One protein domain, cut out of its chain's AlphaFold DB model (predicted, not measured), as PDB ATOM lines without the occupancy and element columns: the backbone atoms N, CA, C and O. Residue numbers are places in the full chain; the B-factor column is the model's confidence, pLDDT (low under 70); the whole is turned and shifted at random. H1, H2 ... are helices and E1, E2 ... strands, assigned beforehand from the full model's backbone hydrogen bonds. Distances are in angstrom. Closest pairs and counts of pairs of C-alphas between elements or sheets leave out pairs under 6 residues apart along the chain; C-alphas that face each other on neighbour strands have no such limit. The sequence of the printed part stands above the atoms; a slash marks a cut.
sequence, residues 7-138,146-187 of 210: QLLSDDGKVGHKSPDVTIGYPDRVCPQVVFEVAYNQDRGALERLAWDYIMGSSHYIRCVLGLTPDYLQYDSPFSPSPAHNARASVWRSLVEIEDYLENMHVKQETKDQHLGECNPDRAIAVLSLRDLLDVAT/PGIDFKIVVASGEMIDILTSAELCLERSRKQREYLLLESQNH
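AT A GLANCE: This is residues 7 to 138 and 146 to 187 of the 210 residues of an uncharacterized protein of Aureobasidium melanogenum CBS 110374 (UniProt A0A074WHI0). A twisted sheet of five strands, E3 to E7, has helix H1 over one face and the small strand pair E8 and E9 partly face to face with its other face. The long hairpin of E6 and E7 makes one end of the longest axis, and at the other end residues 168 to 187, mostly of H3, stick out as an arm; the small hairpin of E1 and E2 sits by the last residues of H1. The 174 printed residues, with three named helices and nine named strands, run E1 E2 E3 E4 H1 E5 E6 E7 E8 H2 E9 H3; the class is mixed, helices and strands. The large sheet is mixed, in the order E3, E4, E5, E6, E7. The whole is only just loose, close to compact, with a radius of gyration of the C-alphas of 18.9 A, and elongated, spanning 68 by 42 by 29 A.

HOW THE PARTS SIT: In the large sheet E3, residues 22 to 24, is antiparallel to E4, residues 34 to 38, with N 24 and O 34 at 2.9 A. E4 is parallel to E5, residues 64 to 69, with N 37 and O 66 at 2.9 A. E5, E6, residues 88 to 99, and E7, residues 102 to 115, form a meander, each strand the antiparallel neighbour of the one before; N 67 and O 90 are 2.8 A apart, N 95 and O 106 2.8 A. H1, residues 44 to 57, is on one face, making two layers, at a height over the sheet of 7.7 A; it lies over E5 and E6, at 16 degrees to E5 on the local plane, along the strands. E4, H1 and E5 form a strand-helix-strand unit, two parallel strands with a helix between, its crossover right-handed. E8, residues 124 to 129, and E9, residues 151 to 155, are antiparallel, with N 128 and O 152 at 2.8 A. Their sheet makes a sandwich, two sheets face to face, with the large one: the closest C-alphas of E6 and E8 are those of Val 91 and Ala 126, 6.8 A. H2, residues 130 to 133, and H3, residues 156 to 186, only graze the large sheet. E1, residues 7 to 9, and E2, residues 15 to 18, are an antiparallel hairpin, with N 16 and O 8 at 2.8 A; the closest C-alphas of E1 and H1 are those of Leu 9 and Gly 57, 4.5 A. Each O i to N i+4 pair of H3 is within hydrogen-bond range, 9 of 10 in H1, and H2 is too short for one.

IN THESE COORDINATES: E1 begins at C-alpha 7, (163.610, 191.684, 126.290). H1 is 20.2 A long, E6 34.4 A, E7 37.1 A and H3 45.0 A, ending at C-alpha 186, (194.941, 207.410, 149.701).

THE WHOLE: The C-alphas farthest apart, those of Asp 100 and His 187, are 71.7 A apart. Residues 139 to 145 are not printed; C-alphas 138 and 146 are 15.1 A apart across this cut. The link E5 to E6, residues 70 to 87, is long. Mean pLDDT of the printed part is 80.8; among the residues under 70 are 73 to 81 and 146 to 150.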
ATOM      1  N   GLN A   7     164.548 190.682 126.783       83.12
ATOM      2  CA  GLN A   7     163.610 191.684 126.290       83.12
ATOM      3  C   GLN A   7     162.199 191.105 126.346       83.12
ATOM      4  O   GLN A   7     161.936 190.069 125.740       83.12
ATOM      5  N   LEU A   8     161.305 191.767 127.074       83.44
ATOM      6  CA  LEU A   8     159.929 191.324 127.288       83.44
ATOM      7  C   LEU A   8     158.938 192.390 126.847       83.44
ATOM      8  O   LEU A   8     159.215 193.583 126.953       83.44
ATOM      9  N   LEU A   9     157.761 191.968 126.402       78.25
ATOM     10  CA  LEU A   9     156.651 192.876 126.141       78.25
ATOM     11  C   LEU A   9     155.963 193.234 127.460       78.25
ATOM     12  O   LEU A   9     155.576 192.364 128.232       78.25
ATOM     13  N   SER A  10     155.828 194.527 127.723       72.31
ATOM     14  CA  SER A  10     155.065 195.043 128.857       72.31
ATOM     15  C   SER A  10     153.597 195.222 128.468       72.31
ATOM     16  O   SER A  10     153.266 195.318 127.286       72.31
ATOM     17  N   ASP A  11     152.724 195.335 129.467       65.50
ATOM     18  CA  ASP A  11     151.273 195.503 129.289       65.50
ATOM     19  C   ASP A  11     150.899 196.787 128.508       65.50
ATOM     20  O   ASP A  11     149.864 196.866 127.855       65.50
ATOM     21  N   ASP A  12     151.782 197.794 128.499       72.75
ATOM     22  CA  ASP A  12     151.637 199.029 127.714       72.75
ATOM     23  C   ASP A  12     152.184 198.923 126.274       72.75
ATOM     24  O   ASP A  12     152.316 199.931 125.575       72.75
ATOM     25  N   GLY A  13     152.530 197.710 125.831       66.25
ATOM     26  CA  GLY A  13     153.098 197.427 124.515       66.25
ATOM     27  C   GLY A  13     154.563 197.842 124.355       66.25
ATOM     28  O   GLY A  13     155.100 197.748 123.250       66.25
ATOM     29  N   LYS A  14     155.234 198.309 125.419       76.06
ATOM     30  CA  LYS A  14     156.660 198.653 125.363       76.06
ATOM     31  C   LYS A  14     157.536 197.447 125.657       76.06
ATOM     32  O   LYS A  14     157.250 196.645 126.544       76.06
ATOM     33  N   VAL A  15     158.660 197.366 124.954       74.31
ATOM     34  CA  VAL A  15     159.698 196.381 125.261       74.31
ATOM     35  C   VAL A  15     160.433 196.825 126.526       74.31
ATOM     36  O   VAL A  15     161.110 197.853 126.535       74.31
ATOM     37  N   GLY A  16     160.261 196.062 127.601       77.75
ATOM     38  CA  GLY A  16     160.991 196.196 128.852       77.75
ATOM     39  C   GLY A  16     162.247 195.330 128.840       77.75
ATOM     40  O   GLY A  16     162.250 194.220 128.312       77.75
ATOM     41  N   HIS A  17     163.322 195.841 129.432       84.62
ATOM     42  CA  HIS A  17     164.560 195.094 129.647       84.62
ATOM     43  C   HIS A  17     164.571 194.524 131.068       84.62
ATOM     44  O   HIS A  17     164.216 195.223 132.022       84.62
ATOM     45  N   LYS A  18     164.928 193.244 131.196       86.56
ATOM     46  CA  LYS A  18     165.079 192.537 132.471       86.56
ATOM     47  C   LYS A  18     166.440 191.843 132.511       86.56
ATOM     48  O   LYS A  18     166.856 191.252 131.518       86.56
ATOM     49  N   SER A  19     167.082 191.862 133.673       87.44
ATOM     50  CA  SER A  19     168.378 191.222 133.919       87.44
ATOM     51  C   SER A  19     168.233 190.202 135.047       87.44
ATOM     52  O   SER A  19     168.500 190.547 136.195       87.44
ATOM     53  N   PRO A  20     167.760 188.982 134.746       89.19
ATOM     54  CA  PRO A  20     167.598 187.941 135.756       89.19
ATOM     55  C   PRO A  20     168.938 187.505 136.352       89.19
ATOM     56  O   PRO A  20     169.957 187.471 135.652       89.19
ATOM     57  N   ASP A  21     168.914 187.072 137.613       88.12
ATOM     58  CA  ASP A  21     170.112 186.586 138.307       88.12
ATOM     59  C   ASP A  21     170.638 185.284 137.708       88.12
ATOM     60  O   ASP A  21     171.849 185.094 137.604       88.12
ATOM     61  N   VAL A  22     169.744 184.372 137.310       88.25
ATOM     62  CA  VAL A  22     170.113 183.169 136.555       88.25
ATOM     63  C   VAL A  22     169.009 182.784 135.583       88.25
ATOM     64  O   VAL A  22     167.820 182.840 135.886       88.25
ATOM     65  N   THR A  23     169.418 182.302 134.413       90.12
ATOM     66  CA  THR A  23     168.520 181.686 133.439       90.12
ATOM     67  C   THR A  23     168.940 180.256 133.119       90.12
ATOM     68  O   THR A  23     170.132 179.911 133.089       90.12
ATOM     69  N   ILE A  24     167.943 179.414 132.852       87.31
ATOM     70  CA  ILE A  24     168.117 178.101 132.235       87.31
ATOM     71  C   ILE A  24     167.297 178.090 130.954       87.31
ATOM     72  O   ILE A  24     166.077 178.257 130.974       87.31
ATOM     73  N   GLY A  25     167.975 177.854 129.840       85.25
ATOM     74  CA  GLY A  25     167.302 177.596 128.587       85.25
ATOM     75  C   GLY A  25     168.244 177.238 127.456       85.25
ATOM     76  O   GLY A  25     169.457 177.120 127.655       85.25
ATOM     77  N   TYR A  26     167.667 177.039 126.277       83.12
ATOM     78  CA  TYR A  26     168.432 176.710 125.082       83.12
ATOM     79  C   TYR A  26     169.098 177.954 124.473       83.12
ATOM     80  O   TYR A  26     168.472 179.012 124.403       83.12
ATOM     81  N   PRO A  27     170.357 177.843 124.012       77.56
ATOM     82  CA  PRO A  27     171.134 178.986 123.523       77.56
ATOM     83  C   PRO A  27     170.610 179.580 122.207       77.56
ATOM     84  O   PRO A  27     170.977 180.695 121.853       77.56
ATOM     85  N   ASP A  28     169.783 178.843 121.468       81.00
ATOM     86  CA  ASP A  28     169.168 179.243 120.200       81.00
ATOM     87  C   ASP A  28     167.801 179.930 120.377       81.00
ATOM     88  O   ASP A  28     167.166 180.317 119.395       81.00
ATOM     89  N   ARG A  29     167.334 180.096 121.620       78.56
ATOM     90  CA  ARG A  29     166.026 180.680 121.935       78.56
ATOM     91  C   ARG A  29     166.156 182.121 122.415       78.56
ATOM     92  O   ARG A  29     167.107 182.495 123.090       78.56
ATOM     93  N   VAL A  30     165.133 182.917 122.097       82.69
ATOM     94  CA  VAL A  30     165.027 184.324 122.521       82.69
ATOM     95  C   VAL A  30     164.738 184.437 124.018       82.69
ATOM     96  O   VAL A  30     165.272 185.315 124.686       82.69
ATOM     97  N   CYS A  31     163.892 183.547 124.544       85.25
ATOM     98  CA  CYS A  31     163.546 183.496 125.960       85.25
ATOM     99  C   CYS A  31     164.052 182.189 126.585       85.25
ATOM    100  O   CYS A  31     163.919 181.127 125.962       85.25
ATOM    101  N   PRO A  32     164.594 182.238 127.813       90.56
ATOM    102  CA  PRO A  32     164.883 181.033 128.572       90.56
ATOM    103  C   PRO A  32     163.586 180.349 129.012       90.56
ATOM    104  O   PRO A  32     162.520 180.959 129.048       90.56
ATOM    105  N   GLN A  33     163.683 179.080 129.394       89.31
ATOM    106  CA  GLN A  33     162.546 178.323 129.917       89.31
ATOM    107  C   GLN A  33     162.339 178.578 131.414       89.31
ATOM    108  O   GLN A  33     161.203 178.578 131.892       89.31
ATOM    109  N   VAL A  34     163.424 178.813 132.159       90.19
ATOM    110  CA  VAL A  34     163.385 179.040 133.608       90.19
ATOM    111  C   VAL A  34     164.207 180.264 133.984       90.19
ATOM    112  O   VAL A  34     165.334 180.434 133.512       90.19
ATOM    113  N   VAL A  35     163.648 181.080 134.872       92.06
ATOM    114  CA  VAL A  35     164.301 182.247 135.472       92.06
ATOM    115  C   VAL A  35     164.432 182.048 136.978       92.06
ATOM    116  O   VAL A  35     163.533 181.516 137.628       92.06
ATOM    117  N   PHE A  36     165.559 182.482 137.527       91.12
ATOM    118  CA  PHE A  36     165.824 182.548 138.955       91.12
ATOM    119  C   PHE A  36     166.084 184.002 139.320       91.12
ATOM    120  O   PHE A  36     166.871 184.672 138.649       91.12
ATOM    121  N   GLU A  37     165.450 184.451 140.392       91.25
ATOM    122  CA  GLU A  37     165.545 185.820 140.886       91.25
ATOM    123  C   GLU A  37     165.722 185.804 142.407       91.25
ATOM    124  O   GLU A  37     165.051 185.049 143.119       91.25
ATOM    125  N   VAL A  38     166.610 186.646 142.923       88.06
ATOM    126  CA  VAL A  38     166.862 186.814 144.350       88.06
ATOM    127  C   VAL A  38     166.473 188.230 144.765       88.06
ATOM    128  O   VAL A  38     167.115 189.223 144.428       88.06
ATOM    129  N   ALA A  39     165.413 188.342 145.561       86.12
ATOM    130  CA  ALA A  39     164.943 189.612 146.095       86.12
ATOM    131  C   ALA A  39     165.737 190.017 147.340       86.12
ATOM    132  O   ALA A  39     165.313 189.811 148.478       86.12
ATOM    133  N   TYR A  40     166.884 190.653 147.124       72.31
ATOM    134  CA  TYR A  40     167.658 191.292 148.186       72.31
ATOM    135  C   TYR A  40     166.923 192.537 148.715       72.31
ATOM    136  O   TYR A  40     166.968 193.600 148.098       72.31
ATOM    137  N   ASN A  41     166.243 192.417 149.864       61.94
ATOM    138  CA  ASN A  41     165.525 193.507 150.553       61.94
ATOM    139  C   ASN A  41     164.399 194.194 149.750       61.94
ATOM    140  O   ASN A  41     164.008 195.318 150.077       61.94
ATOM    141  N   GLN A  42     163.867 193.554 148.708       57.00
ATOM    142  CA  GLN A  42     162.727 194.099 147.970       57.00
ATOM    143  C   GLN A  42     161.401 193.801 148.686       57.00
ATOM    144  O   GLN A  42     161.301 192.873 149.489       57.00
ATOM    145  N   ASP A  43     160.378 194.606 148.385       65.31
ATOM    146  CA  ASP A  43     158.994 194.322 148.772       65.31
ATOM    147  C   ASP A  43     158.637 192.887 148.351       65.31
ATOM    148  O   ASP A  43     158.914 192.484 147.223       65.31
ATOM    149  N   ARG A  44     158.023 192.102 149.242       64.69
ATOM    150  CA  ARG A  44     157.627 190.713 148.950       64.69
ATOM    151  C   ARG A  44     156.700 190.623 147.735       64.69
ATOM    152  O   ARG A  44     156.737 189.627 147.019       64.69
ATOM    153  N   GLY A  45     155.920 191.674 147.466       73.12
ATOM    154  CA  GLY A  45     155.100 191.777 146.256       73.12
ATOM    155  C   GLY A  45     155.902 191.964 144.959       73.12
ATOM    156  O   GLY A  45     155.372 191.739 143.872       73.12
ATOM    157  N   ALA A  46     157.182 192.343 145.039       84.12
ATOM    158  CA  ALA A  46     158.026 192.569 143.870       84.12
ATOM    159  C   ALA A  46     158.321 191.270 143.112       84.12
ATOM    160  O   ALA A  46     158.256 191.276 141.887       84.12
ATOM    161  N   LEU A  47     158.574 190.152 143.807       89.88
ATOM    162  CA  LEU A  47     158.827 188.867 143.144       89.88
ATOM    163  C   LEU A  47     157.595 188.330 142.420       89.88
ATOM    164  O   LEU A  47     157.720 187.813 141.317       89.88
ATOM    165  N   GLU A  48     156.409 188.471 143.014       92.12
ATOM    166  CA  GLU A  48     155.160 188.058 142.367       92.12
ATOM    167  C   GLU A  48     154.926 188.858 141.082       92.12
ATOM    168  O   GLU A  48     154.658 188.282 140.027       92.12
ATOM    169  N   ARG A  49     155.122 190.179 141.144       90.94
ATOM    170  CA  ARG A  49     155.044 191.042 139.964       90.94
ATOM    171  C   ARG A  49     156.114 190.701 138.925       90.94
ATOM    172  O   ARG A  49     155.803 190.658 137.742       90.94
ATOM    173  N   LEU A  50     157.355 190.449 139.339       91.25
ATOM    174  CA  LEU A  50     158.429 190.056 138.422       91.25
ATOM    175  C   LEU A  50     158.125 188.722 137.747       91.25
ATOM    176  O   LEU A  50     158.295 188.605 136.539       91.25
ATOM    177  N   ALA A  51     157.633 187.735 138.494       93.50
ATOM    178  CA  ALA A  51     157.232 186.454 137.935       93.50
ATOM    179  C   ALA A  51     156.105 186.613 136.906       93.50
ATOM    180  O   ALA A  51     156.162 185.999 135.839       93.50
ATOM    181  N   TRP A  52     155.124 187.473 137.200       93.38
ATOM    182  CA  TRP A  52     154.079 187.840 136.249       93.38
ATOM    183  C   TRP A  52     154.656 188.478 134.983       93.38
ATOM    184  O   TRP A  52     154.379 188.000 133.885       93.38
ATOM    185  N   ASP A  53     155.506 189.498 135.129       92.31
ATOM    186  CA  ASP A  53     156.163 190.186 134.013       92.31
ATOM    187  C   ASP A  53     156.968 189.209 133.142       92.31
ATOM    188  O   ASP A  53     156.863 189.251 131.919       92.31
ATOM    189  N   TYR A  54     157.757 188.316 133.752       93.62
ATOM    190  CA  TYR A  54     158.543 187.310 133.033       93.62
ATOM    191  C   TYR A  54     157.644 186.369 132.229       93.62
ATOM    192  O   TYR A  54     157.850 186.183 131.030       93.62
ATOM    193  N   ILE A  55     156.639 185.772 132.867       92.00
ATOM    194  CA  ILE A  55     155.818 184.743 132.227       92.00
ATOM    195  C   ILE A  55     154.889 185.362 131.177       92.00
ATOM    196  O   ILE A  55     154.889 184.918 130.031       92.00
ATOM    197  N   MET A  56     154.153 186.419 131.521       91.00
ATOM    198  CA  MET A  56     153.214 187.056 130.591       91.00
ATOM    199  C   MET A  56     153.938 187.839 129.496       91.00
ATOM    200  O   MET A  56     153.585 187.734 128.323       91.00
ATOM    201  N   GLY A  57     154.990 188.582 129.852       89.69
ATOM    202  CA  GLY A  57     155.744 189.402 128.903       89.69
ATOM    203  C   GLY A  57     156.589 188.597 127.920       89.69
ATOM    204  O   GLY A  57     157.012 189.129 126.892       89.69
ATOM    205  N   SER A  58     156.806 187.309 128.204       89.31
ATOM    206  CA  SER A  58     157.380 186.343 127.264       89.31
ATOM    207  C   SER A  58     156.316 185.514 126.545       89.31
ATOM    208  O   SER A  58     156.664 184.506 125.944       89.31
ATOM    209  N   SER A  59     155.028 185.863 126.626       87.31
ATOM    210  CA  SER A  59     153.940 185.054 126.050       87.31
ATOM    211  C   SER A  59     154.032 183.576 126.456       87.31
ATOM    212  O   SER A  59     153.847 182.678 125.639       87.31
ATOM    213  N   HIS A  60     154.352 183.325 127.729       87.25
ATOM    214  CA  HIS A  60     154.519 181.998 128.323       87.25
ATOM    215  C   HIS A  60     155.722 181.187 127.828       87.25
ATOM    216  O   HIS A  60     155.817 180.006 128.170       87.25
ATOM    217  N   TYR A  61     156.664 181.766 127.072       87.19
ATOM    218  CA  TYR A  61     157.916 181.073 126.739       87.19
ATOM    219  C   TYR A  61     158.764 180.800 127.988       87.19
ATOM    220  O   TYR A  61     159.365 179.728 128.093       87.19
ATOM    221  N   ILE A  62     158.756 181.719 128.959       90.81
ATOM    222  CA  ILE A  62     159.263 181.449 130.306       90.81
ATOM    223  C   ILE A  62     158.202 180.624 131.042       90.81
ATOM    224  O   ILE A  62     157.090 181.087 131.300       90.81
ATOM    225  N   ARG A  63     158.541 179.375 131.371       89.56
ATOM    226  CA  ARG A  63     157.619 178.394 131.965       89.56
ATOM    227  C   ARG A  63     157.629 178.415 133.484       89.56
ATOM    228  O   ARG A  63     156.598 178.133 134.095       89.56
ATOM    229  N   CYS A  64     158.768 178.742 134.085       91.06
ATOM    230  CA  CYS A  64     158.949 178.726 135.530       91.06
ATOM    231  C   CYS A  64     159.812 179.902 135.995       91.06
ATOM    232  O   CYS A  64     160.843 180.205 135.396       91.06
ATOM    233  N   VAL A  65     159.416 180.515 137.108       92.81
ATOM    234  CA  VAL A  65     160.210 181.515 137.826       92.81
ATOM    235  C   VAL A  65     160.396 181.034 139.259       92.81
ATOM    236  O   VAL A  65     159.413 180.775 139.955       92.81
ATOM    237  N   LEU A  66     161.648 180.893 139.694       92.62
ATOM    238  CA  LEU A  66     162.001 180.662 141.091       92.62
ATOM    239  C   LEU A  66     162.445 181.986 141.711       92.62
ATOM    240  O   LEU A  66     163.444 182.561 141.292       92.62
ATOM    241  N   GLY A  67     161.726 182.442 142.730       92.44
ATOM    242  CA  GLY A  67     162.112 183.600 143.528       92.44
ATOM    243  C   GLY A  67     162.636 183.178 144.892       92.44
ATOM    244  O   GLY A  67     162.012 182.364 145.577       92.44
ATOM    245  N   LEU A  68     163.753 183.766 145.301       90.38
ATOM    246  CA  LEU A  68     164.347 183.586 146.621       90.38
ATOM    247  C   LEU A  68     164.334 184.918 147.367       90.38
ATOM    248  O   LEU A  68     164.739 185.943 146.836       90.38
ATOM    249  N   THR A  69     163.867 184.907 148.611       89.62
ATOM    250  CA  THR A  69     163.897 186.070 149.507       89.62
ATOM    251  C   THR A  69     164.740 185.718 150.726       89.62
ATOM    252  O   THR A  69     164.225 185.056 151.634       89.62
ATOM    253  N   PRO A  70     166.030 186.097 150.757       84.75
ATOM    254  CA  PRO A  70     166.849 185.963 151.954       84.75
ATOM    255  C   PRO A  70     166.267 186.819 153.084       84.75
ATOM    256  O   PRO A  70     165.856 187.958 152.854       84.75
ATOM    257  N   ASP A  71     166.229 186.279 154.300       80.94
ATOM    258  CA  ASP A  71     165.760 187.025 155.468       80.94
ATOM    259  C   ASP A  71     166.953 187.514 156.296       80.94
ATOM    260  O   ASP A  71     167.645 186.734 156.954       80.94
ATOM    261  N   TYR A  72     167.190 188.824 156.245       72.38
ATOM    262  CA  TYR A  72     168.271 189.492 156.969       72.38
ATOM    263  C   TYR A  72     167.848 190.015 158.352       72.38
ATOM    264  O   TYR A  72     168.678 190.598 159.051       72.38
ATOM    265  N   LEU A  73     166.590 189.832 158.776       59.88
ATOM    266  CA  LEU A  73     166.020 190.521 159.946       59.88
ATOM    267  C   LEU A  73     166.556 190.067 161.318       59.88
ATOM    268  O   LEU A  73     166.067 190.548 162.336       59.88
ATOM    269  N   GLN A  74     167.554 189.184 161.401       53.31
ATOM    270  CA  GLN A  74     168.054 188.682 162.690       53.31
ATOM    271  C   GLN A  74     169.581 188.613 162.793       53.31
ATOM    272  O   GLN A  74     170.126 187.641 163.306       53.31
ATOM    273  N   TYR A  75     170.296 189.653 162.368       53.75
ATOM    274  CA  TYR A  75     171.756 189.723 162.545       53.75
ATOM    275  C   TYR A  75     172.237 190.244 163.912       53.75
ATOM    276  O   TYR A  75     173.439 190.407 164.111       53.75
ATOM    277  N   ASP A  76     171.343 190.445 164.883       52.53
ATOM    278  CA  ASP A  76     171.730 190.940 166.214       52.53
ATOM    279  C   ASP A  76     172.239 189.837 167.165       52.53
ATOM    280  O   ASP A  76     172.702 190.136 168.268       52.53
ATOM    281  N   SER A  77     172.194 188.560 166.759       56.56
ATOM    282  CA  SER A  77     172.687 187.435 167.564       56.56
ATOM    283  C   SER A  77     173.801 186.664 166.844       56.56
ATOM    284  O   SER A  77     173.605 186.222 165.712       56.56
ATOM    285  N   PRO A  78     174.946 186.396 167.503       59.41
ATOM    286  CA  PRO A  78     176.004 185.540 166.959       59.41
ATOM    287  C   PRO A  78     175.585 184.065 166.816       59.41
ATOM    288  O   PRO A  78     176.343 183.268 166.270       59.41
ATOM    289  N   PHE A  79     174.397 183.696 167.307       60.50
ATOM    290  CA  PHE A  79     173.805 182.362 167.165       60.50
ATOM    291  C   PHE A  79     172.710 182.298 166.097       60.50
ATOM    292  O   PHE A  79     172.104 181.241 165.923       60.50
ATOM    293  N   SER A  80     172.417 183.408 165.414       60.81
ATOM    294  CA  SER A  80     171.424 183.395 164.347       60.81
ATOM    295  C   SER A  80     171.916 182.540 163.179       60.81
ATOM    296  O   SER A  80     173.070 182.681 162.759       60.81
ATOM    297  N   PRO A  81     171.064 181.655 162.638       65.88
ATOM    298  CA  PRO A  81     171.399 180.922 161.430       65.88
ATOM    299  C   PRO A  81     171.602 181.900 160.264       65.88
ATOM    300  O   PRO A  81     171.091 183.023 160.280       65.88
ATOM    301  N   SER A  82     172.378 181.481 159.261       75.19
ATOM    302  CA  SER A  82     172.684 182.328 158.105       75.19
ATOM    303  C   SER A  82     171.396 182.814 157.416       75.19
ATOM    304  O   SER A  82     170.387 182.103 157.415       75.19
ATOM    305  N   PRO A  83     171.394 183.993 156.772       76.31
ATOM    306  CA  PRO A  83     170.235 184.491 156.023       76.31
ATOM    307  C   PRO A  83     169.804 183.529 154.908       76.31
ATOM    308  O   PRO A  83     168.628 183.484 154.561       76.31
ATOM    309  N   ALA A  84     170.726 182.700 154.407       82.00
ATOM    310  CA  ALA A  84     170.434 181.592 153.503       82.00
ATOM    311  C   ALA A  84     169.512 180.532 154.136       82.00
ATOM    312  O   ALA A  84     168.586 180.055 153.488       82.00
ATOM    313  N   HIS A  85     169.723 180.197 155.410       83.62
ATOM    314  CA  HIS A  85     168.877 179.261 156.151       83.62
ATOM    315  C   HIS A  85     167.479 179.839 156.411       83.62
ATOM    316  O   HIS A  85     166.481 179.124 156.350       83.62
ATOM    317  N   ASN A  86     167.382 181.145 156.657       85.19
ATOM    318  CA  ASN A  86     166.098 181.814 156.882       85.19
ATOM    319  C   ASN A  86     165.398 182.247 155.586       85.19
ATOM    320  O   ASN A  86     164.288 182.782 155.639       85.19
ATOM    321  N   ALA A  87     166.020 182.009 154.429       88.12
ATOM    322  CA  ALA A  87     165.465 182.401 153.151       88.12
ATOM    323  C   ALA A  87     164.143 181.681 152.863       88.12
ATOM    324  O   ALA A  87     163.866 180.569 153.334       88.12
ATOM    325  N   ARG A  88     163.318 182.347 152.060       90.12
ATOM    326  CA  ARG A  88     162.019 181.851 151.616       90.12
ATOM    327  C   ARG A  88     162.035 181.675 150.111       90.12
ATOM    328  O   ARG A  88     162.500 182.558 149.394       90.12
ATOM    329  N   ALA A  89     161.511 180.551 149.649       91.12
ATOM    330  CA  ALA A  89     161.403 180.240 148.236       91.12
ATOM    331  C   ALA A  89     159.950 180.299 147.766       91.12
ATOM    332  O   ALA A  89     159.039 179.804 148.436       91.12
ATOM    333  N   SER A  90     159.759 180.867 146.583       92.75
ATOM    334  CA  SER A  90     158.481 180.924 145.887       92.75
ATOM    335  C   SER A  90     158.663 180.473 144.442       92.75
ATOM    336  O   SER A  90     159.655 180.810 143.802       92.75
ATOM    337  N   VAL A  91     157.711 179.695 143.930       92.75
ATOM    338  CA  VAL A  91     157.746 179.133 142.574       92.75
ATOM    339  C   VAL A  91     156.486 179.557 141.843       92.75
ATOM    340  O   VAL A  91     155.379 179.271 142.305       92.75
ATOM    341  N   TRP A  92     156.657 180.189 140.687       93.94
ATOM    342  CA  TRP A  92     155.571 180.556 139.785       93.94
ATOM    343  C   TRP A  92     155.699 179.811 138.468       93.94
ATOM    344  O   TRP A  92     156.801 179.641 137.943       93.94
ATOM    345  N   ARG A  93     154.561 179.396 137.916       90.62
ATOM    346  CA  ARG A  93     154.489 178.672 136.651       90.62
ATOM    347  C   ARG A  93     153.512 179.285 135.682       90.62
ATOM    348  O   ARG A  93     152.435 179.734 136.066       90.62
ATOM    349  N   SER A  94     153.879 179.184 134.414       89.50
ATOM    350  CA  SER A  94     152.963 179.351 133.300       89.50
ATOM    351  C   SER A  94     151.897 178.258 133.333       89.50
ATOM    352  O   SER A  94     152.216 177.070 133.273       89.50
ATOM    353  N   LEU A  95     150.633 178.663 133.328       84.06
ATOM    354  CA  LEU A  95     149.484 177.792 133.140       84.06
ATOM    355  C   LEU A  95     148.714 178.247 131.899       84.06
ATOM    356  O   LEU A  95     148.466 179.437 131.722       84.06
ATOM    357  N   VAL A  96     148.364 177.291 131.043       78.56
ATOM    358  CA  VAL A  96     147.490 177.519 129.889       78.56
ATOM    359  C   VAL A  96     146.294 176.600 130.059       78.56
ATOM    360  O   VAL A  96     146.454 175.376 130.058       78.56
ATOM    361  N   GLU A  97     145.128 177.195 130.255       77.62
ATOM    362  CA  GLU A  97     143.844 176.508 130.329       77.62
ATOM    363  C   GLU A  97     143.118 176.712 129.001       77.62
ATOM    364  O   GLU A  97     143.140 177.802 128.441       77.62
ATOM    365  N   ILE A  98     142.515 175.654 128.467       76.94
ATOM    366  CA  ILE A  98     141.771 175.723 127.208       76.94
ATOM    367  C   ILE A  98     140.302 175.531 127.552       76.94
ATOM    368  O   ILE A  98     139.919 174.455 128.011       76.94
ATOM    369  N   GLU A  99     139.494 176.561 127.327       82.00
ATOM    370  CA  GLU A  99     138.047 176.536 127.549       82.00
ATOM    371  C   GLU A  99     137.348 176.972 126.260       82.00
ATOM    372  O   GLU A  99     137.623 178.054 125.752       82.00
ATOM    373  N   ASP A 100     136.495 176.114 125.692       74.38
ATOM    374  CA  ASP A 100     135.663 176.421 124.516       74.38
ATOM    375  C   ASP A 100     136.404 177.162 123.379       74.38
ATOM    376  O   ASP A 100     135.893 178.124 122.807       74.38
ATOM    377  N   TYR A 101     137.616 176.698 123.039       77.88
ATOM    378  CA  TYR A 101     138.517 177.245 122.002       77.88
ATOM    379  C   TYR A 101     139.289 178.529 122.361       77.88
ATOM    380  O   TYR A 101     140.021 179.047 121.515       77.88
ATOM    381  N   LEU A 102     139.183 179.021 123.594       74.56
ATOM    382  CA  LEU A 102     140.004 180.106 124.129       74.56
ATOM    383  C   LEU A 102     141.162 179.541 124.953       74.56
ATOM    384  O   LEU A 102     140.962 178.736 125.861       74.56
ATOM    385  N   GLU A 103     142.378 179.988 124.641       77.31
ATOM    386  CA  GLU A 103     143.551 179.751 125.481       77.31
ATOM    387  C   GLU A 103     143.629 180.841 126.552       77.31
ATOM    388  O   GLU A 103     143.998 181.986 126.284       77.31
ATOM    389  N   ASN A 104     143.272 180.473 127.778       81.00
ATOM    390  CA  ASN A 104     143.387 181.310 128.956       81.00
ATOM    391  C   ASN A 104     144.771 181.127 129.579       81.00
ATOM    392  O   ASN A 104     145.169 180.053 130.034       81.00
ATOM    393  N   MET A 105     145.519 182.216 129.557       83.56
ATOM    394  CA  MET A 105     146.923 182.288 129.916       83.56
ATOM    395  C   MET A 105     147.064 182.900 131.312       83.56
ATOM    396  O   MET A 105     146.649 184.035 131.547       83.56
ATOM    397  N   HIS A 106     147.629 182.141 132.252       87.75
ATOM    398  CA  HIS A 106     147.720 182.532 133.659       87.75
ATOM    399  C   HIS A 106     149.077 182.200 134.283       87.75
ATOM    400  O   HIS A 106     149.824 181.334 133.821       87.75
ATOM    401  N   VAL A 107     149.372 182.873 135.395       91.44
ATOM    402  CA  VAL A 107     150.520 182.577 136.254       91.44
ATOM    403  C   VAL A 107     150.019 181.981 137.560       91.44
ATOM    404  O   VAL A 107     149.241 182.603 138.279       91.44
ATOM    405  N   LYS A 108     150.479 180.773 137.882       92.06
ATOM    406  CA  LYS A 108     150.140 180.075 139.123       92.06
ATOM    407  C   LYS A 108     151.334 180.074 140.067       92.06
ATOM    408  O   LYS A 108     152.390 179.558 139.713       92.06
ATOM    409  N   GLN A 109     151.149 180.574 141.285       92.62
ATOM    410  CA  GLN A 109     152.116 180.377 142.365       92.62
ATOM    411  C   GLN A 109     151.933 178.967 142.948       92.62
ATOM    412  O   GLN A 109     150.942 178.688 143.618       92.62
ATOM    413  N   GLU A 110     152.854 178.057 142.640       89.88
ATOM    414  CA  GLU A 110     152.821 176.671 143.127       89.88
ATOM    415  C   GLU A 110     153.358 176.572 144.557       89.88
ATOM    416  O   GLU A 110     152.752 175.927 145.411       89.88
ATOM    417  N   THR A 111     154.461 177.270 144.822       89.88
ATOM    418  CA  THR A 111     155.075 177.356 146.145       89.88
ATOM    419  C   THR A 111     155.068 178.811 146.572       89.88
ATOM    420  O   THR A 111     155.529 179.675 145.824       89.88
ATOM    421  N   LYS A 112     154.555 179.088 147.771       91.56
ATOM    422  CA  LYS A 112     154.528 180.433 148.346       91.56
ATOM    423  C   LYS A 112     155.343 180.479 149.625       91.56
ATOM    424  O   LYS A 112     154.980 179.845 150.612       91.56
ATOM    425  N   ASP A 113     156.392 181.290 149.600       88.31
ATOM    426  CA  ASP A 113     157.154 181.734 150.760       88.31
ATOM    427  C   ASP A 113     157.595 180.587 151.690       88.31
ATOM    428  O   ASP A 113     157.542 180.708 152.923       88.31
ATOM    429  N   GLN A 114     158.028 179.474 151.095       89.81
ATOM    430  CA  GLN A 114     158.462 178.270 151.794       89.81
ATOM    431  C   GLN A 114     159.800 178.528 152.487       89.81
ATOM    432  O   GLN A 114     160.801 178.785 151.822       89.81
ATOM    433  N   HIS A 115     159.823 178.434 153.817       88.94
ATOM    434  CA  HIS A 115     161.050 178.565 154.604       88.94
ATOM    435  C   HIS A 115     161.995 177.399 154.327       88.94
ATOM    436  O   HIS A 115     161.593 176.244 154.478       88.94
ATOM    437  N   LEU A 116     163.238 177.700 153.950       86.69
ATOM    438  CA  LEU A 116     164.231 176.677 153.623       86.69
ATOM    439  C   LEU A 116     164.732 175.947 154.877       86.69
ATOM    440  O   LEU A 116     164.719 174.719 154.935       86.69
ATOM    441  N   GLY A 117     165.110 176.692 155.913       81.75
ATOM    442  CA  GLY A 117     165.711 176.147 157.131       81.75
ATOM    443  C   GLY A 117     164.781 175.340 158.038       81.75
ATOM    444  O   GLY A 117     165.240 174.577 158.879       81.75
ATOM    445  N   GLU A 118     163.466 175.486 157.872       82.88
ATOM    446  CA  GLU A 118     162.470 174.676 158.590       82.88
ATOM    447  C   GLU A 118     162.160 173.359 157.865       82.88
ATOM    448  O   GLU A 118     161.486 172.475 158.401       82.88
ATOM    449  N   CYS A 119     162.622 173.221 156.623       78.94
ATOM    450  CA  CYS A 119     162.417 172.020 155.837       78.94
ATOM    451  C   CYS A 119     163.469 170.958 156.156       78.94
ATOM    452  O   CYS A 119     164.617 171.258 156.470       78.94
ATOM    453  N   ASN A 120     163.092 169.689 155.973       85.06
ATOM    454  CA  ASN A 120     164.084 168.632 155.806       85.06
ATOM    455  C   ASN A 120     165.026 169.022 154.639       85.06
ATOM    456  O   ASN A 120     164.516 169.510 153.626       85.06
ATOM    457  N   PRO A 121     166.355 168.832 154.751       84.75
ATOM    458  CA  PRO A 121     167.298 169.189 153.689       84.75
ATOM    459  C   PRO A 121     166.960 168.543 152.338       84.75
ATOM    460  O   PRO A 121     167.136 169.192 151.311       84.75
ATOM    461  N   ASP A 122     166.383 167.339 152.341       87.56
ATOM    462  CA  ASP A 122     165.971 166.593 151.145       87.56
ATOM    463  C   ASP A 122     164.590 167.018 150.617       87.56
ATOM    464  O   ASP A 122     164.093 166.492 149.617       87.56
ATOM    465  N   ARG A 123     163.913 167.957 151.290       88.12
ATOM    466  CA  ARG A 123     162.607 168.442 150.845       88.12
ATOM    467  C   ARG A 123     162.765 169.177 149.523       88.12
ATOM    468  O   ARG A 123     163.484 170.168 149.433       88.12
ATOM    469  N   ALA A 124     162.011 168.724 148.531       87.44
ATOM    470  CA  ALA A 124     161.873 169.406 147.258       87.44
ATOM    471  C   ALA A 124     161.269 170.804 147.457       87.44
ATOM    472  O   ALA A 124     160.187 170.940 148.033       87.44
ATOM    473  N   ILE A 125     161.964 171.827 146.960       86.56
ATOM    474  CA  ILE A 125     161.495 173.216 146.975       86.56
ATOM    475  C   ILE A 125     161.035 173.636 145.583       86.56
ATOM    476  O   ILE A 125     159.941 174.176 145.423       86.56
ATOM    477  N   ALA A 126     161.851 173.335 144.573       80.94
ATOM    478  CA  ALA A 126     161.509 173.518 143.173       80.94
ATOM    479  C   ALA A 126     161.629 172.180 142.448       80.94
ATOM    480  O   ALA A 126     162.636 171.487 142.572       80.94
ATOM    481  N   VAL A 127     160.597 171.813 141.693       84.38
ATOM    482  CA  VAL A 127     160.569 170.569 140.920       84.38
ATOM    483  C   VAL A 127     160.371 170.926 139.459       84.38
ATOM    484  O   VAL A 127     159.245 171.090 139.008       84.38
ATOM    485  N   LEU A 128     161.449 171.086 138.703       78.88
ATOM    486  CA  LEU A 128     161.345 171.308 137.264       78.88
ATOM    487  C   LEU A 128     161.109 169.960 136.589       78.88
ATOM    488  O   LEU A 128     161.865 169.013 136.779       78.88
ATOM    489  N   SER A 129     160.060 169.852 135.797       76.69
ATOM    490  CA  SER A 129     159.852 168.712 134.917       76.69
ATOM    491  C   SER A 129     160.559 168.956 133.587       76.69
ATOM    492  O   SER A 129     160.713 170.096 133.150       76.69
ATOM    493  N   LEU A 130     160.931 167.887 132.880       72.12
ATOM    494  CA  LEU A 130     161.377 168.011 131.484       72.12
ATOM    495  C   LEU A 130     160.358 168.779 130.628       72.12
ATOM    496  O   LEU A 130     160.749 169.489 129.714       72.12
ATOM    497  N   ARG A 131     159.060 168.699 130.946       71.62
ATOM    498  CA  ARG A 131     158.009 169.453 130.247       71.62
ATOM    499  C   ARG A 131     158.140 170.964 130.416       71.62
ATOM    500  O   ARG A 131     157.761 171.686 129.509       71.62
ATOM    501  N   ASP A 132     158.689 171.434 131.534       72.06
ATOM    502  CA  ASP A 132     158.962 172.862 131.736       72.06
ATOM    503  C   ASP A 132     160.129 173.345 130.869       72.06
ATOM    504  O   ASP A 132     160.245 174.534 130.591       72.06
ATOM    505  N   LEU A 133     160.990 172.420 130.440       74.88
ATOM    506  CA  LEU A 133     162.121 172.692 129.559       74.88
ATOM    507  C   LEU A 133     161.781 172.450 128.087       74.88
ATOM    508  O   LEU A 133     162.451 172.993 127.220       74.88
ATOM    509  N   LEU A 134     160.759 171.649 127.790       72.25
ATOM    510  CA  LEU A 134     160.372 171.304 126.430       72.25
ATOM    511  C   LEU A 134     159.295 172.251 125.898       72.25
ATOM    512  O   LEU A 134     158.305 172.561 126.557       72.25
ATOM    513  N   ASP A 135     159.466 172.650 124.646       62.81
ATOM    514  CA  ASP A 135     158.503 173.452 123.900       62.81
ATOM    515  C   ASP A 135     157.417 172.529 123.327       62.81
ATOM    516  O   ASP A 135     157.400 172.232 122.136       62.81
ATOM    517  N   VAL A 136     156.573 171.950 124.191       57.72
ATOM    518  CA  VAL A 136     155.481 171.082 123.720       57.72
ATOM    519  C   VAL A 136     154.370 171.982 123.193       57.72
ATOM    520  O   VAL A 136     153.533 172.476 123.953       57.72
ATOM    521  N   ALA A 137     154.442 172.241 121.889       51.84
ATOM    522  CA  ALA A 137     153.671 173.247 121.175       51.84
ATOM    523  C   ALA A 137     152.208 172.851 120.943       51.84
ATOM    524  O   ALA A 137     151.422 173.700 120.534       51.84
ATOM    525  N   THR A 138     151.800 171.609 121.230       52.97
ATOM    526  CA  THR A 138     150.397 171.206 121.063       52.97
ATOM    527  C   THR A 138     149.851 170.358 122.224       52.97
ATOM    528  O   THR A 138     150.571 169.553 122.827       52.97
ATOM    529  N   PRO A 146     154.801 159.229 126.380       44.69
ATOM    530  CA  PRO A 146     154.945 158.342 127.523       44.69
ATOM    531  C   PRO A 146     156.370 158.507 128.071       44.69
ATOM    532  O   PRO A 146     157.343 158.374 127.332       44.69
ATOM    533  N   GLY A 147     156.516 158.790 129.366       51.09
ATOM    534  CA  GLY A 147     157.826 158.764 130.037       51.09
ATOM    535  C   GLY A 147     158.513 160.112 130.288       51.09
ATOM    536  O   GLY A 147     159.636 160.123 130.781       51.09
ATOM    537  N   ILE A 148     157.858 161.250 130.041       55.72
ATOM    538  CA  ILE A 148     158.403 162.575 130.397       55.72
ATOM    539  C   ILE A 148     157.923 163.001 131.796       55.72
ATOM    540  O   ILE A 148     157.261 164.027 131.942       55.72
ATOM    541  N   ASP A 149     158.217 162.199 132.823       64.50
ATOM    542  CA  ASP A 149     158.072 162.609 134.238       64.50
ATOM    543  C   ASP A 149     159.442 162.676 134.932       64.50
ATOM    544  O   ASP A 149     159.589 162.416 136.125       64.50
ATOM    545  N   PHE A 150     160.484 162.997 134.156       69.25
ATOM    546  CA  PHE A 150     161.794 163.280 134.724       69.25
ATOM    547  C   PHE A 150     161.729 164.617 135.456       69.25
ATOM    548  O   PHE A 150     161.378 165.645 134.865       69.25
ATOM    549  N   LYS A 151     162.060 164.574 136.744       81.94
ATOM    550  CA  LYS A 151     162.017 165.708 137.658       81.94
ATOM    551  C   LYS A 151     163.437 166.090 138.034       81.94
ATOM    552  O   LYS A 151     164.181 165.279 138.574       81.94
ATOM    553  N   ILE A 152     163.791 167.331 137.751       81.44
ATOM    554  CA  ILE A 152     164.947 168.006 138.316       81.44
ATOM    555  C   ILE A 152     164.450 168.649 139.605       81.44
ATOM    556  O   ILE A 152     163.675 169.606 139.587       81.44
ATOM    557  N   VAL A 153     164.846 168.064 140.726       86.12
ATOM    558  CA  VAL A 153     164.486 168.554 142.051       86.12
ATOM    559  C   VAL A 153     165.624 169.422 142.552       86.12
ATOM    560  O   VAL A 153     166.770 168.990 142.524       86.12
ATOM    561  N   VAL A 154     165.293 170.624 143.008       85.44
ATOM    562  CA  VAL A 154     166.189 171.445 143.817       85.44
ATOM    563  C   VAL A 154     165.715 171.329 145.257       85.44
ATOM    564  O   VAL A 154     164.593 171.745 145.592       85.44
ATOM    565  N   ALA A 155     166.540 170.698 146.085       90.56
ATOM    566  CA  ALA A 155     166.231 170.440 147.481       90.56
ATOM    567  C   ALA A 155     166.545 171.657 148.366       90.56
ATOM    568  O   ALA A 155     167.318 172.544 147.997       90.56
ATOM    569  N   SER A 156     165.944 171.698 149.557       89.56
ATOM    570  CA  SER A 156     166.132 172.804 150.501       89.56
ATOM    571  C   SER A 156     167.596 172.978 150.909       89.56
ATOM    572  O   SER A 156     168.110 174.093 150.897       89.56
ATOM    573  N   GLY A 157     168.287 171.872 151.209       87.69
ATOM    574  CA  GLY A 157     169.702 171.895 151.584       87.69
ATOM    575  C   GLY A 157     170.585 172.476 150.479       87.69
ATOM    576  O   GLY A 157     171.379 173.375 150.736       87.69
ATOM    577  N   GLU A 158     170.367 172.053 149.231       88.00
ATOM    578  CA  GLU A 158     171.111 172.565 148.074       88.00
ATOM    579  C   GLU A 158     170.899 174.072 147.883       88.00
ATOM    580  O   GLU A 158     171.853 174.806 147.620       88.00
ATOM    581  N   MET A 159     169.665 174.564 148.053       88.00
ATOM    582  CA  MET A 159     169.391 176.003 147.985       88.00
ATOM    583  C   MET A 159     170.107 176.775 149.094       88.00
ATOM    584  O   MET A 159     170.673 177.834 148.821       88.00
ATOM    585  N   ILE A 160     170.113 176.254 150.325       88.44
ATOM    586  CA  ILE A 160     170.818 176.876 151.454       88.44
ATOM    587  C   ILE A 160     172.324 176.945 151.169       88.44
ATOM    588  O   ILE A 160     172.935 177.989 151.408       88.44
ATOM    589  N   ASP A 161     172.920 175.887 150.622       87.56
ATOM    590  CA  ASP A 161     174.354 175.835 150.310       87.56
ATOM    591  C   ASP A 161     174.743 176.827 149.204       87.56
ATOM    592  O   ASP A 161     175.742 177.552 149.319       87.56
ATOM    593  N   ILE A 162     173.929 176.904 148.146       86.38
ATOM    594  CA  ILE A 162     174.120 177.857 147.046       86.38
ATOM    595  C   ILE A 162     174.013 179.291 147.568       86.38
ATOM    596  O   ILE A 162     174.907 180.101 147.316       86.38
ATOM    597  N   LEU A 163     172.961 179.602 148.332       86.94
ATOM    598  CA  LEU A 163     172.761 180.933 148.906       86.94
ATOM    599  C   LEU A 163     173.885 181.297 149.878       86.94
ATOM    600  O   LEU A 163     174.420 182.398 149.808       86.94
ATOM    601  N   THR A 164     174.319 180.367 150.729       87.69
ATOM    602  CA  THR A 164     175.447 180.590 151.647       87.69
ATOM    603  C   THR A 164     176.728 180.917 150.878       87.69
ATOM    604  O   THR A 164     177.456 181.847 151.229       87.69
ATOM    605  N   SER A 165     176.992 180.192 149.791       85.44
ATOM    606  CA  SER A 165     178.143 180.450 148.923       85.44
ATOM    607  C   SER A 165     178.048 181.816 148.234       85.44
ATOM    608  O   SER A 165     179.048 182.534 148.147       85.44
ATOM    609  N   ALA A 166     176.851 182.198 147.779       84.19
ATOM    610  CA  ALA A 166     176.594 183.499 147.171       84.19
ATOM    611  C   ALA A 166     176.836 184.650 148.162       84.19
ATOM    612  O   ALA A 166     177.566 185.585 147.832       84.19
ATOM    613  N   GLU A 167     176.333 184.546 149.396       83.81
ATOM    614  CA  GLU A 167     176.560 185.535 150.461       83.81
ATOM    615  C   GLU A 167     178.053 185.715 150.770       83.81
ATOM    616  O   GLU A 167     178.559 186.838 150.822       83.81
ATOM    617  N   LEU A 168     178.804 184.614 150.886       84.50
ATOM    618  CA  LEU A 168     180.252 184.675 151.111       84.50
ATOM    619  C   LEU A 168     180.985 185.393 149.967       84.50
ATOM    620  O   LEU A 168     181.918 186.167 150.206       84.50
ATOM    621  N   CYS A 169     180.579 185.154 148.719       84.06
ATOM    622  CA  CYS A 169     181.125 185.848 147.553       84.06
ATOM    623  C   CYS A 169     180.766 187.341 147.545       84.06
ATOM    624  O   CYS A 169     181.626 188.177 147.233       84.06
ATOM    625  N   LEU A 170     179.534 187.689 147.923       81.75
ATOM    626  CA  LEU A 170     179.073 189.072 148.038       81.75
ATOM    627  C   LEU A 170     179.861 189.835 149.107       81.75
ATOM    628  O   LEU A 170     180.374 190.922 148.828       81.75
ATOM    629  N   GLU A 171     180.051 189.252 150.293       83.00
ATOM    630  CA  GLU A 171     180.845 189.862 151.362       83.00
ATOM    631  C   GLU A 171     182.301 190.099 150.952       83.00
ATOM    632  O   GLU A 171     182.849 191.179 151.191       83.00
ATOM    633  N   ARG A 172     182.944 189.104 150.325       86.12
ATOM    634  CA  ARG A 172     184.328 189.236 149.839       86.12
ATOM    635  C   ARG A 172     184.444 190.364 148.821       86.12
ATOM    636  O   ARG A 172     185.324 191.215 148.946       86.12
ATOM    637  N   SER A 173     183.520 190.407 147.866       84.06
ATOM    638  CA  SER A 173     183.477 191.444 146.832       84.06
ATOM    639  C   SER A 173     183.258 192.836 147.426       84.06
ATOM    640  O   SER A 173     183.865 193.806 146.970       84.06
ATOM    641  N   ARG A 174     182.421 192.946 148.466       84.12
ATOM    642  CA  ARG A 174     182.184 194.199 149.189       84.12
ATOM    643  C   ARG A 174     183.441 194.676 149.915       84.12
ATOM    644  O   ARG A 174     183.852 195.810 149.692       84.12
ATOM    645  N   LYS A 175     184.088 193.807 150.698       85.38
ATOM    646  CA  LYS A 175     185.341 194.121 151.410       85.38
ATOM    647  C   LYS A 175     186.448 194.543 150.441       85.38
ATOM    648  O   LYS A 175     187.159 195.510 150.696       85.38
ATOM    649  N   GLN A 176     186.565 193.862 149.301       85.31
ATOM    650  CA  GLN A 176     187.543 194.214 148.272       85.31
ATOM    651  C   GLN A 176     187.236 195.569 147.620       85.31
ATOM    652  O   GLN A 176     188.152 196.363 147.416       85.31
ATOM    653  N   ARG A 177     185.962 195.879 147.337       83.69
ATOM    654  CA  ARG A 177     185.556 197.212 146.860       83.69
ATOM    655  C   ARG A 177     185.854 198.307 147.881       83.69
ATOM    656  O   ARG A 177     186.376 199.344 147.498       83.69
ATOM    657  N   GLU A 178     185.547 198.082 149.153       85.50
ATOM    658  CA  GLU A 178     185.840 199.030 150.235       85.50
ATOM    659  C   GLU A 178     187.352 199.276 150.363       85.50
ATOM    660  O   GLU A 178     187.779 200.426 150.454       85.50
ATOM    661  N   TYR A 179     188.166 198.220 150.263       84.50
ATOM    662  CA  TYR A 179     189.624 198.328 150.234       84.50
ATOM    663  C   TYR A 179     190.126 199.152 149.038       84.50
ATOM    664  O   TYR A 179     190.895 200.089 149.226       84.50
ATOM    665  N   LEU A 180     189.650 198.859 147.822       82.94
ATOM    666  CA  LEU A 180     190.031 199.600 146.613       82.94
ATOM    667  C   LEU A 180     189.601 201.069 146.675       82.94
ATOM    668  O   LEU A 180     190.333 201.946 146.221       82.94
ATOM    669  N   LEU A 181     188.428 201.359 147.248       80.12
ATOM    670  CA  LEU A 181     187.969 202.729 147.462       80.12
ATOM    671  C   LEU A 181     188.888 203.466 148.440       80.12
ATOM    672  O   LEU A 181     189.307 204.582 148.136       80.12
ATOM    673  N   LEU A 182     189.261 202.835 149.556       76.62
ATOM    674  CA  LEU A 182     190.200 203.403 150.526       76.62
ATOM    675  C   LEU A 182     191.587 203.636 149.902       76.62
ATOM    676  O   LEU A 182     192.182 204.697 150.072       76.62
ATOM    677  N   GLU A 183     192.082 202.678 149.122       75.38
ATOM    678  CA  GLU A 183     193.347 202.798 148.401       75.38
ATOM    679  C   GLU A 183     193.297 203.926 147.357       75.38
ATOM    680  O   GLU A 183     194.218 204.737 147.282       75.38
ATOM    681  N   SER A 184     192.192 204.059 146.618       65.38
ATOM    682  CA  SER A 184     191.976 205.140 145.644       65.38
ATOM    683  C   SER A 184     191.774 206.526 146.265       65.38
ATOM    684  O   SER A 184     191.909 207.523 145.567       65.38
ATOM    685  N   GLN A 185     191.431 206.606 147.552       62.53
ATOM    686  CA  GLN A 185     191.384 207.863 148.302       62.53
ATOM    687  C   GLN A 185     192.763 208.226 148.865       62.53
ATOM    688  O   GLN A 185     193.114 209.402 148.921       62.53
ATOM    689  N   ASN A 186     193.566 207.222 149.231       60.53
ATOM    690  CA  ASN A 186     194.941 207.410 149.701       60.53
ATOM    691  C   ASN A 186     195.899 207.819 148.572       60.53
ATOM    692  O   ASN A 186     196.833 208.590 148.793       60.53
ATOM    693  N   HIS A 187     195.657 207.346 147.351       56.47
ATOM    694  CA  HIS A 187     196.326 207.828 146.150       56.47
ATOM    695  C   HIS A 187     195.416 208.885 145.538       56.47
ATOM    696  O   HIS A 187     194.387 208.509 145.014       56.47
TER     697      HIS A 187